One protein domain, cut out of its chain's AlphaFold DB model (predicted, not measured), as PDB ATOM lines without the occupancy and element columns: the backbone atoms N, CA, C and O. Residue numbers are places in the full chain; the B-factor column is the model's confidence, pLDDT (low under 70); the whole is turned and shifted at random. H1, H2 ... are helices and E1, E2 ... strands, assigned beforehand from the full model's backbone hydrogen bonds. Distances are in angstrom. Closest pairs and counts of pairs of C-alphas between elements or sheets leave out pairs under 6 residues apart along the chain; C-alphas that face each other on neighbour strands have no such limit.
ATOM      1  N   THR A  62     239.284 288.674 206.917       48.88
ATOM      2  CA  THR A  62     238.772 289.925 206.361       48.88
ATOM      3  C   THR A  62     239.497 291.103 207.010       48.88
ATOM      4  O   THR A  62     239.747 291.091 208.215       48.88
ATOM      5  N   ASP A  63     239.896 292.101 206.221       54.59
ATOM      6  CA  ASP A  63     240.377 293.372 206.762       54.59
ATOM      7  C   ASP A  63     239.237 294.142 207.449       54.59
ATOM      8  O   ASP A  63     238.073 293.732 207.450       54.59
ATOM      9  N   ARG A  64     239.568 295.301 208.026       48.28
ATOM     10  CA  ARG A  64     238.610 296.193 208.701       48.28
ATOM     11  C   ARG A  64     237.491 296.704 207.773       48.28
ATOM     12  O   ARG A  64     236.531 297.285 208.259       48.28
ATOM     13  N   GLN A  65     237.622 296.502 206.460       50.59
ATOM     14  CA  GLN A  65     236.675 296.891 205.414       50.59
ATOM     15  C   GLN A  65     235.923 295.676 204.838       50.59
ATOM     16  O   GLN A  65     235.232 295.800 203.830       50.59
ATOM     17  N   GLY A  66     236.054 294.492 205.448       50.88
ATOM     18  CA  GLY A  66     235.382 293.276 204.989       50.88
ATOM     19  C   GLY A  66     235.965 292.687 203.702       50.88
ATOM     20  O   GLY A  66     235.387 291.755 203.139       50.88
ATOM     21  N   ARG A  67     237.117 293.173 203.225       55.91
ATOM     22  CA  ARG A  67     237.812 292.589 202.071       55.91
ATOM     23  C   ARG A  67     238.624 291.401 202.544       55.91
ATOM     24  O   ARG A  67     239.312 291.481 203.557       55.91
ATOM     25  N   ARG A  68     238.569 290.287 201.813       55.47
ATOM     26  CA  ARG A  68     239.422 289.126 202.099       55.47
ATOM     27  C   ARG A  68     240.883 289.535 201.933       55.47
ATOM     28  O   ARG A  68     241.375 289.634 200.813       55.47
ATOM     29  N   CYS A  69     241.562 289.764 203.049       54.28
ATOM     30  CA  CYS A  69     242.988 290.007 203.090       54.28
ATOM     31  C   CYS A  69     243.678 288.707 203.459       54.28
ATOM     32  O   CYS A  69     243.574 288.150 204.548       54.28
ATOM     33  N   ARG A  70     244.368 288.210 202.458       62.03
ATOM     34  CA  ARG A  70     245.144 286.998 202.494       62.03
ATOM     35  C   ARG A  70     246.501 287.340 203.103       62.03
ATOM     36  O   ARG A  70     247.234 288.136 202.524       62.03
ATOM     37  N   TRP A  71     246.796 286.798 204.283       63.88
ATOM     38  CA  TRP A  71     248.056 287.044 204.987       63.88
ATOM     39  C   TRP A  71     248.897 285.775 205.036       63.88
ATOM     40  O   TRP A  71     248.372 284.693 205.282       63.88
ATOM     41  N   ILE A  72     250.203 285.920 204.841       68.94
ATOM     42  CA  ILE A  72     251.193 284.884 205.114       68.94
ATOM     43  C   ILE A  72     251.767 285.178 206.498       68.94
ATOM     44  O   ILE A  72     252.305 286.260 206.729       68.94
ATOM     45  N   LYS A  73     251.639 284.221 207.418       71.62
ATOM     46  CA  LYS A  73     252.283 284.276 208.731       71.62
ATOM     47  C   LYS A  73     253.649 283.603 208.637       71.62
ATOM     48  O   LYS A  73     253.725 282.433 208.272       71.62
ATOM     49  N   LEU A  74     254.701 284.324 208.995       71.75
ATOM     50  CA  LEU A  74     256.057 283.803 209.122       71.75
ATOM     51  C   LEU A  74     256.501 283.944 210.565       71.75
ATOM     52  O   LEU A  74     256.222 284.956 211.200       71.75
ATOM     53  N   LYS A  75     257.193 282.940 211.083       73.62
ATOM     54  CA  LYS A  75     257.881 283.029 212.367       73.62
ATOM     55  C   LYS A  75     259.367 282.968 212.068       73.62
ATOM     56  O   LYS A  75     259.787 282.053 211.365       73.62
ATOM     57  N   THR A  76     260.132 283.943 212.539       72.31
ATOM     58  CA  THR A  76     261.585 283.899 212.339       72.31
ATOM     59  C   THR A  76     262.239 283.029 213.411       72.31
ATOM     60  O   THR A  76     261.623 282.694 214.429       72.31
ATOM     61  N   GLU A  77     263.516 282.721 213.207       69.81
ATOM     62  CA  GLU A  77     264.357 282.013 214.176       69.81
ATOM     63  C   GLU A  77     264.487 282.773 215.505       69.81
ATOM     64  O   GLU A  77     264.589 282.158 216.562       69.81
ATOM     65  N   ARG A  78     264.360 284.106 215.472       67.56
ATOM     66  CA  ARG A  78     264.381 284.992 216.648       67.56
ATOM     67  C   ARG A  78     263.027 285.090 217.372       67.56
ATOM     68  O   ARG A  78     262.888 285.838 218.332       67.56
ATOM     69  N   GLY A  79     262.010 284.346 216.931       70.06
ATOM     70  CA  GLY A  79     260.756 284.135 217.671       70.06
ATOM     71  C   GLY A  79     259.596 285.083 217.345       70.06
ATOM     72  O   GLY A  79     258.440 284.671 217.486       70.06
ATOM     73  N   TRP A  80     259.864 286.286 216.829       77.50
ATOM     74  CA  TRP A  80     258.826 287.221 216.367       77.50
ATOM     75  C   TRP A  80     258.073 286.711 215.120       77.50
ATOM     76  O   TRP A  80     258.560 285.891 214.331       77.50
ATOM     77  N   THR A  81     256.839 287.189 214.960       78.81
ATOM     78  CA  THR A  81     255.931 286.789 213.880       78.81
ATOM     79  C   THR A  81     255.746 287.927 212.884       78.81
ATOM     80  O   THR A  81     255.299 289.001 213.264       78.81
ATOM     81  N   ILE A  82     255.984 287.669 211.600       79.75
ATOM     82  CA  ILE A  82     255.756 288.609 210.501       79.75
ATOM     83  C   ILE A  82     254.466 288.233 209.767       79.75
ATOM     84  O   ILE A  82     254.296 287.098 209.323       79.75
ATOM     85  N   PHE A  83     253.558 289.195 209.612       78.00
ATOM     86  CA  PHE A  83     252.379 289.076 208.760       78.00
ATOM     87  C   PHE A  83     252.609 289.809 207.441       78.00
ATOM     88  O   PHE A  83     252.686 291.039 207.401       78.00
ATOM     89  N   LEU A  84     252.668 289.051 206.349       71.94
ATOM     90  CA  LEU A  84     252.794 289.592 205.001       71.94
ATOM     91  C   LEU A  84     251.425 289.629 204.322       71.94
ATOM     92  O   LEU A  84     250.785 288.582 204.217       71.94
ATOM     93  N   PRO A  85     250.960 290.783 203.835       67.88
ATOM     94  CA  PRO A  85     249.793 290.826 202.968       67.88
ATOM     95  C   PRO A  85     250.119 290.164 201.619       67.88
ATOM     96  O   PRO A  85     251.241 290.258 201.130       67.88
ATOM     97  N   GLU A  86     249.121 289.550 200.975       63.62
ATOM     98  CA  GLU A  86     249.239 288.963 199.622       63.62
ATOM     99  C   GLU A  86     249.753 289.971 198.587       63.62
ATOM    100  O   GLU A  86     250.411 289.597 197.620       63.62
ATOM    101  N   ARG A  87     249.450 291.255 198.796       65.62
ATOM    102  CA  ARG A  87     249.952 292.368 197.992       65.62
ATOM    103  C   ARG A  87     250.877 293.207 198.855       65.62
ATOM    104  O   ARG A  87     250.419 294.084 199.588       65.62
ATOM    105  N   LEU A  88     252.164 292.908 198.776       68.00
ATOM    106  CA  LEU A  88     253.209 293.690 199.414       68.00
ATOM    107  C   LEU A  88     253.964 294.496 198.340       68.00
ATOM    108  O   LEU A  88     254.291 293.922 197.298       68.00
ATOM    109  N   PRO A  89     254.214 295.803 198.543       68.00
ATOM    110  CA  PRO A  89     255.014 296.599 197.618       68.00
ATOM    111  C   PRO A  89     256.427 296.039 197.445       68.00
ATOM    112  O   PRO A  89     256.969 295.396 198.349       68.00
ATOM    113  N   ALA A  90     257.038 296.311 196.290       65.62
ATOM    114  CA  ALA A  90     258.384 295.838 195.981       65.62
ATOM    115  C   ALA A  90     259.429 296.397 196.960       65.62
ATOM    116  O   ALA A  90     260.319 295.648 197.362       65.62
ATOM    117  N   GLU A  91     259.296 297.657 197.403       69.31
ATOM    118  CA  GLU A  91     260.212 298.222 198.402       69.31
ATOM    119  C   GLU A  91     260.159 297.461 199.729       69.31
ATOM    120  O   GLU A  91     261.191 297.143 200.315       69.31
ATOM    121  N   ALA A  92     258.960 297.088 200.167       72.62
ATOM    122  CA  ALA A  92     258.766 296.370 201.412       72.62
ATOM    123  C   ALA A  92     259.285 294.933 201.309       72.62
ATOM    124  O   ALA A  92     259.879 294.434 202.261       72.62
ATOM    125  N   LEU A  93     259.120 294.291 200.144       73.06
ATOM    126  CA  LEU A  93     259.714 292.982 199.871       73.06
ATOM    127  C   LEU A  93     261.247 293.022 199.939       73.06
ATOM    128  O   LEU A  93     261.847 292.111 200.502       73.06
ATOM    129  N   GLY A  94     261.869 294.069 199.389       69.25
ATOM    130  CA  GLY A  94     263.325 294.241 199.409       69.25
ATOM    131  C   GLY A  94     263.907 294.365 200.820       69.25
ATOM    132  O   GLY A  94     265.027 293.932 201.052       69.25
ATOM    133  N   GLN A  95     263.124 294.878 201.771       80.56
ATOM    134  CA  GLN A  95     263.538 295.071 203.167       80.56
ATOM    135  C   GLN A  95     263.411 293.807 204.030       80.56
ATOM    136  O   GLN A  95     263.843 293.804 205.178       80.56
ATOM    137  N   LEU A  96     262.793 292.733 203.523       76.00
ATOM    138  CA  LEU A  96     262.492 291.550 204.335       76.00
ATOM    139  C   LEU A  96     263.730 290.806 204.824       76.00
ATOM    140  O   LEU A  96     263.679 290.259 205.922       76.00
ATOM    141  N   ALA A  97     264.791 290.748 204.015       72.69
ATOM    142  CA  ALA A  97     266.029 290.079 204.403       72.69
ATOM    143  C   ALA A  97     266.651 290.802 205.604       72.69
ATOM    144  O   ALA A  97     266.754 290.216 206.677       72.69
ATOM    145  N   ASP A  98     266.893 292.106 205.453       79.31
ATOM    146  CA  ASP A  98     267.422 292.968 206.511       79.31
ATOM    147  C   ASP A  98     266.559 292.916 207.778       79.31
ATOM    148  O   ASP A  98     267.079 292.794 208.883       79.31
ATOM    149  N   LEU A  99     265.228 292.942 207.632       79.75
ATOM    150  CA  LEU A  99     264.305 292.849 208.762       79.75
ATOM    151  C   LEU A  99     264.419 291.502 209.482       79.75
ATOM    152  O   LEU A  99     264.345 291.470 210.706       79.75
ATOM    153  N   CYS A 100     264.571 290.393 208.751       76.75
ATOM    154  CA  CYS A 100     264.735 289.068 209.357       76.75
ATOM    155  C   CYS A 100     266.074 288.919 210.088       76.75
ATOM    156  O   CYS A 100     266.116 288.225 211.108       76.75
ATOM    157  N   ASP A 101     267.127 289.560 209.581       78.00
ATOM    158  CA  ASP A 101     268.478 289.494 210.139       78.00
ATOM    159  C   ASP A 101     268.667 290.431 211.343       78.00
ATOM    160  O   ASP A 101     269.462 290.129 212.243       78.00
ATOM    161  N   ALA A 102     267.903 291.526 211.391       80.50
ATOM    162  CA  ALA A 102     267.962 292.528 212.445       80.50
ATOM    163  C   ALA A 102     267.717 291.956 213.846       80.50
ATOM    164  O   ALA A 102     266.916 291.038 214.063       80.50
ATOM    165  N   ASP A 103     268.377 292.567 214.829       80.50
ATOM    166  CA  ASP A 103     268.076 292.304 216.226       80.50
ATOM    167  C   ASP A 103     266.672 292.826 216.577       80.50
ATOM    168  O   ASP A 103     266.243 293.876 216.078       80.50
ATOM    169  N   PRO A 104     265.922 292.105 217.427       75.56
ATOM    170  CA  PRO A 104     264.637 292.593 217.894       75.56
ATOM    171  C   PRO A 104     264.844 293.874 218.729       75.56
ATOM    172  O   PRO A 104     265.817 293.968 219.476       75.56
ATOM    173  N   PRO A 105     263.922 294.853 218.660       77.88
ATOM    174  CA  PRO A 105     264.023 296.114 219.399       77.88
ATOM    175  C   PRO A 105     264.004 295.927 220.917       77.88
ATOM    176  O   PRO A 105     264.430 296.805 221.661       77.88
ATOM    177  N   CYS A 106     263.481 294.796 221.382       73.56
ATOM    178  CA  CYS A 106     263.404 294.426 222.783       73.56
ATOM    179  C   CYS A 106     263.774 292.948 222.943       73.56
ATOM    180  O   CYS A 106     263.482 292.132 222.069       73.56
ATOM    181  N   GLY A 107     264.384 292.595 224.078       64.44
ATOM    182  CA  GLY A 107     264.808 291.220 224.372       64.44
ATOM    183  C   GLY A 107     263.660 290.204 224.464       64.44
ATOM    184  O   GLY A 107     263.903 289.001 224.391       64.44
ATOM    185  N   GLU A 108     262.409 290.663 224.582       61.69
ATOM    186  CA  GLU A 108     261.236 289.794 224.517       61.69
ATOM    187  C   GLU A 108     260.909 289.414 223.065       61.69
ATOM    188  O   GLU A 108     260.444 290.210 222.251       61.69
ATOM    189  N   SER A 109     261.115 288.138 222.752       59.72
ATOM    190  CA  SER A 109     261.001 287.514 221.429       59.72
ATOM    191  C   SER A 109     259.561 287.340 220.900       59.72
ATOM    192  O   SER A 109     259.299 286.434 220.110       59.72
ATOM    193  N   SER A 110     258.600 288.166 221.332       69.69
ATOM    194  CA  SER A 110     257.165 287.997 221.028       69.69
ATOM    195  C   SER A 110     256.525 289.172 220.272       69.69
ATOM    196  O   SER A 110     255.346 289.475 220.433       69.69
ATOM    197  N   GLY A 111     257.289 289.811 219.384       76.62
ATOM    198  CA  GLY A 111     256.785 290.886 218.527       76.62
ATOM    199  C   GLY A 111     255.910 290.403 217.361       76.62
ATOM    200  O   GLY A 111     256.167 289.359 216.751       76.62
ATOM    201  N   LEU A 112     254.895 291.196 217.008       85.00
ATOM    202  CA  LEU A 112     254.119 291.062 215.775       85.00
ATOM    203  C   LEU A 112     254.534 292.151 214.788       85.00
ATOM    204  O   LEU A 112     254.253 293.326 215.011       85.00
ATOM    205  N   VAL A 113     255.134 291.748 213.672       86.81
ATOM    206  CA  VAL A 113     255.568 292.623 212.580       86.81
ATOM    207  C   VAL A 113     254.526 292.643 211.463       86.81
ATOM    208  O   VAL A 113     254.003 291.602 211.056       86.81
ATOM    209  N   ARG A 114     254.231 293.829 210.929       87.19
ATOM    210  CA  ARG A 114     253.343 294.029 209.776       87.19
ATOM    211  C   ARG A 114     253.803 295.202 208.919       87.19
ATOM    212  O   ARG A 114     254.331 296.182 209.442       87.19
ATOM    213  N   PHE A 115     253.495 295.149 207.628       82.94
ATOM    214  CA  PHE A 115     253.654 296.303 206.747       82.94
ATOM    215  C   PHE A 115     252.391 297.172 206.753       82.94
ATOM    216  O   PHE A 115     251.293 296.707 206.426       82.94
ATOM    217  N   GLY A 116     252.537 298.437 207.138       80.38
ATOM    218  CA  GLY A 116     251.468 299.425 207.114       80.38
ATOM    219  C   GLY A 116     251.374 300.100 205.750       80.38
ATOM    220  O   GLY A 116     252.129 301.021 205.477       80.38
ATOM    221  N   GLN A 117     250.402 299.704 204.924       69.06
ATOM    222  CA  GLN A 117     250.209 300.269 203.575       69.06
ATOM    223  C   GLN A 117     249.991 301.791 203.573       69.06
ATOM    224  O   GLN A 117     250.453 302.463 202.668       69.06
ATOM    225  N   GLY A 118     249.313 302.351 204.583       73.75
ATOM    226  CA  GLY A 118     249.058 303.799 204.644       73.75
ATOM    227  C   GLY A 118     250.282 304.643 205.010       73.75
ATOM    228  O   GLY A 118     250.326 305.819 204.681       73.75
ATOM    229  N   VAL A 119     251.265 304.045 205.686       74.81
ATOM    230  CA  VAL A 119     252.498 304.719 206.135       74.81
ATOM    231  C   VAL A 119     253.735 304.231 205.379       74.81
ATOM    232  O   VAL A 119     254.831 304.700 205.648       74.81
ATOM    233  N   HIS A 120     253.558 303.284 204.449       81.44
ATOM    234  CA  HIS A 120     254.616 302.641 203.668       81.44
ATOM    235  C   HIS A 120     255.820 302.170 204.508       81.44
ATOM    236  O   HIS A 120     256.967 302.280 204.085       81.44
ATOM    237  N   ALA A 121     255.556 301.622 205.697       87.06
ATOM    238  CA  ALA A 121     256.596 301.231 206.646       87.06
ATOM    239  C   ALA A 121     256.290 299.897 207.331       87.06
ATOM    240  O   ALA A 121     255.125 299.533 207.551       87.06
ATOM    241  N   TRP A 122     257.348 299.176 207.706       89.75
ATOM    242  CA  TRP A 122     257.230 298.063 208.641       89.75
ATOM    243  C   TRP A 122     257.061 298.593 210.053       89.75
ATOM    244  O   TRP A 122     257.766 299.500 210.480       89.75
ATOM    245  N   SER A 123     256.126 297.987 210.773       91.25
ATOM    246  CA  SER A 123     255.884 298.270 212.179       91.25
ATOM    247  C   SER A 123     255.849 296.970 212.957       91.25
ATOM    248  O   SER A 123     255.342 295.959 212.458       91.25
ATOM    249  N   MET A 124     256.337 297.012 214.184       89.12
ATOM    250  CA  MET A 124     256.201 295.942 215.147       89.12
ATOM    251  C   MET A 124     255.434 296.423 216.362       89.12
ATOM    252  O   MET A 124     255.679 297.512 216.864       89.12
ATOM    253  N   VAL A 125     254.539 295.579 216.856       89.00
ATOM    254  CA  VAL A 125     253.987 295.711 218.202       89.00
ATOM    255  C   VAL A 125     254.624 294.635 219.067       89.00
ATOM    256  O   VAL A 125     254.523 293.455 218.729       89.00
ATOM    257  N   SER A 126     255.275 295.033 220.155       87.25
ATOM    258  CA  SER A 126     255.828 294.111 221.149       87.25
ATOM    259  C   SER A 126     255.393 294.515 222.551       87.25
ATOM    260  O   SER A 126     254.863 295.609 222.751       87.25
ATOM    261  N   ARG A 127     255.605 293.618 223.514       85.38
ATOM    262  CA  ARG A 127     255.454 293.918 224.932       85.38
ATOM    263  C   ARG A 127     256.832 294.210 225.523       85.38
ATOM    264  O   ARG A 127     257.784 293.494 225.231       85.38
ATOM    265  N   VAL A 128     256.942 295.286 226.289       84.69
ATOM    266  CA  VAL A 128     258.154 295.678 227.016       84.69
ATOM    267  C   VAL A 128     257.710 296.063 228.415       84.69
ATOM    268  O   VAL A 128     256.840 296.917 228.559       84.69
ATOM    269  N   ASP A 129     258.231 295.377 229.432       84.88
ATOM    270  CA  ASP A 129     257.886 295.611 230.843       84.88
ATOM    271  C   ASP A 129     256.370 295.618 231.118       84.88
ATOM    272  O   ASP A 129     255.849 296.372 231.935       84.88
ATOM    273  N   GLY A 130     255.630 294.759 230.412       83.44
ATOM    274  CA  GLY A 130     254.181 294.645 230.563       83.44
ATOM    275  C   GLY A 130     253.354 295.608 229.701       83.44
ATOM    276  O   GLY A 130     252.147 295.370 229.579       83.44
ATOM    277  N   GLU A 131     253.976 296.577 229.031       85.38
ATOM    278  CA  GLU A 131     253.328 297.589 228.189       85.38
ATOM    279  C   GLU A 131     253.473 297.290 226.692       85.38
ATOM    280  O   GLU A 131     254.467 296.715 226.253       85.38
ATOM    281  N   TYR A 132     252.480 297.682 225.887       86.25
ATOM    282  CA  TYR A 132     252.563 297.549 224.429       86.25
ATOM    283  C   TYR A 132     253.317 298.728 223.820       86.25
ATOM    284  O   TYR A 132     252.859 299.867 223.887       86.25
ATOM    285  N   VAL A 133     254.426 298.434 223.147       88.06
ATOM    286  CA  VAL A 133     255.263 299.421 222.463       88.06
ATOM    287  C   VAL A 133     255.227 299.169 220.960       88.06
ATOM    288  O   VAL A 133     255.254 298.022 220.500       88.06
ATOM    289  N   VAL A 134     255.137 300.255 220.188       89.94
ATOM    290  CA  VAL A 134     255.182 300.214 218.726       89.94
ATOM    291  C   VAL A 134     256.554 300.673 218.255       89.94
ATOM    292  O   VAL A 134     257.013 301.750 218.623       89.94
ATOM    293  N   PHE A 135     257.175 299.865 217.405       90.94
ATOM    294  CA  PHE A 135     258.428 300.184 216.739       90.94
ATOM    295  C   PHE A 135     258.193 300.308 215.241       90.94
ATOM    296  O   PHE A 135     257.451 299.510 214.669       90.94
ATOM    297  N   ASP A 136     258.853 301.261 214.604       92.62
ATOM    298  CA  ASP A 136     258.924 301.387 213.155       92.62
ATOM    299  C   ASP A 136     260.317 300.983 212.668       92.62
ATOM    300  O   ASP A 136     261.324 301.239 213.329       92.62
ATOM    301  N   TRP A 137     260.376 300.327 211.515       92.25
ATOM    302  CA  TRP A 137     261.636 300.010 210.853       92.25
ATOM    303  C   TRP A 137     262.156 301.236 210.102       92.25
ATOM    304  O   TRP A 137     261.451 301.776 209.247       92.25
ATOM    305  N   ASP A 138     263.393 301.642 210.382       91.62
ATOM    306  CA  ASP A 138     264.135 302.615 209.582       91.62
ATOM    307  C   ASP A 138     264.994 301.856 208.555       91.62
ATOM    308  O   ASP A 138     266.034 301.298 208.919       91.62
ATOM    309  N   PRO A 139     264.600 301.820 207.267       88.25
ATOM    310  CA  PRO A 139     265.341 301.082 206.252       88.25
ATOM    311  C   PRO A 139     266.685 301.730 205.902       88.25
ATOM    312  O   PRO A 139     267.560 301.041 205.390       88.25
ATOM    313  N   ALA A 140     266.871 303.030 206.161       89.19
ATOM    314  CA  ALA A 140     268.133 303.710 205.876       89.19
ATOM    315  C   ALA A 140     269.200 303.375 206.924       89.19
ATOM    316  O   ALA A 140     270.388 303.336 206.608       89.19
ATOM    317  N   LYS A 141     268.773 303.135 208.166       90.19
ATOM    318  CA  LYS A 141     269.656 302.785 209.285       90.19
ATOM    319  C   LYS A 141     269.635 301.301 209.649       90.19
ATOM    320  O   LYS A 141     270.398 300.902 210.522       90.19
ATOM    321  N   GLN A 142     268.763 300.519 209.010       89.62
ATOM    322  CA  GLN A 142     268.542 299.094 209.271       89.62
ATOM    323  C   GLN A 142     268.327 298.793 210.762       89.62
ATOM    324  O   GLN A 142     268.931 297.886 211.332       89.62
ATOM    325  N   LEU A 143     267.471 299.585 211.411       91.00
ATOM    326  CA  LEU A 143     267.179 299.444 212.835       91.00
ATOM    327  C   LEU A 143     265.720 299.757 213.157       91.00
ATOM    328  O   LEU A 143     265.005 300.399 212.386       91.00
ATOM    329  N   TRP A 144     265.293 299.319 214.336       90.94
ATOM    330  CA  TRP A 144     263.981 299.628 214.887       90.94
ATOM    331  C   TRP A 144     264.020 300.914 215.712       90.94
ATOM    332  O   TRP A 144     264.913 301.100 216.538       90.94
ATOM    333  N   ILE A 145     263.027 301.780 215.520       91.56
ATOM    334  CA  ILE A 145     262.858 303.036 216.257       91.56
ATOM    335  C   ILE A 145     261.519 303.002 216.982       91.56
ATOM    336  O   ILE A 145     260.499 302.663 216.387       91.56
ATOM    337  N   THR A 146     261.507 303.358 218.263       89.81
ATOM    338  CA  THR A 146     260.261 303.533 219.019       89.81
ATOM    339  C   THR A 146     259.449 304.683 218.429       89.81
ATOM    340  O   THR A 146     259.991 305.768 218.217       89.81
ATOM    341  N   ARG A 147     258.166 304.436 218.156       80.88
ATOM    342  CA  ARG A 147     257.229 305.461 217.683       80.88
ATOM    343  C   ARG A 147     256.759 306.372 218.812       80.88
ATOM    344  O   ARG A 147     256.509 305.848 219.920       80.88
TER     345      ARG A 147
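This is residues 62 to 147 of the 147 residues of an uncharacterized protein of Streptomyces antioxidans (UniProt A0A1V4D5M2). One strongly twisted sheet of six strands arches over the short helix H2, while the short helix H1 only grazes it. Residues 63 to 68, of which 68 belongs to the edge strand E1, stick out from the rest. The printed part has 86 residues, in the order E1 E2 H1 H2 E3 E4 E5 E6, class mixed; the mixed sheet runs E1 E2 E3 E4 E5 E6. It is compact, with a radius of gyration of the C-alphas of 12.7 A and spans of 35 by 28 by 25 A.

E3, residues 112 to 116, E4, 121 to 128, E5, 131 to 138, and E6, 143 to 146, form a meander, each strand the antiparallel neighbour of the one before. N 114 and O 123 are 2.8 A apart, N 126 and O 133 3.0 A, and N 136 and O 145 2.8 A. E2, residues 81 to 85, is parallel to E3, with N 83 and O 113 at 2.8 A. E1, residues 68 to 75, forms an antiparallel hairpin with E2; N 72 and O 84 are 2.8 A apart. H1, residues 90 to 94, and H2, residues 96 to 101, meet only through their link. E2, H1 H2, E3 is a strand-helix-strand unit, two parallel strands joined through helices, with a left-handed crossover. H2 is on the sheet at a height of 7.4 A, only just over none of its strands, with 2 C-alphas falling on E3; its closest C-alphas to E5 are Leu 99 and Trp 137, 7.9 A. H1 only grazes the sheet with residues 91 to 93. In H1 and H2 every O i to N i+4 pair is within hydrogen-bond range.

E1 starts at C-alpha 68 (239.422, 289.126, 202.099) and spans 22.0 A; E4 spans 21.2 A and E5 22.1 A. E6 ends at C-alpha 146 (260.261, 303.533, 219.019).

The C-alphas farthest apart, Gly 66 and Lys 141, are 35.8 A apart. The printed part has no cut and no long link. Mean pLDDT of the printed part is 76.2; 26 residues are under 70, among them 62 to 72.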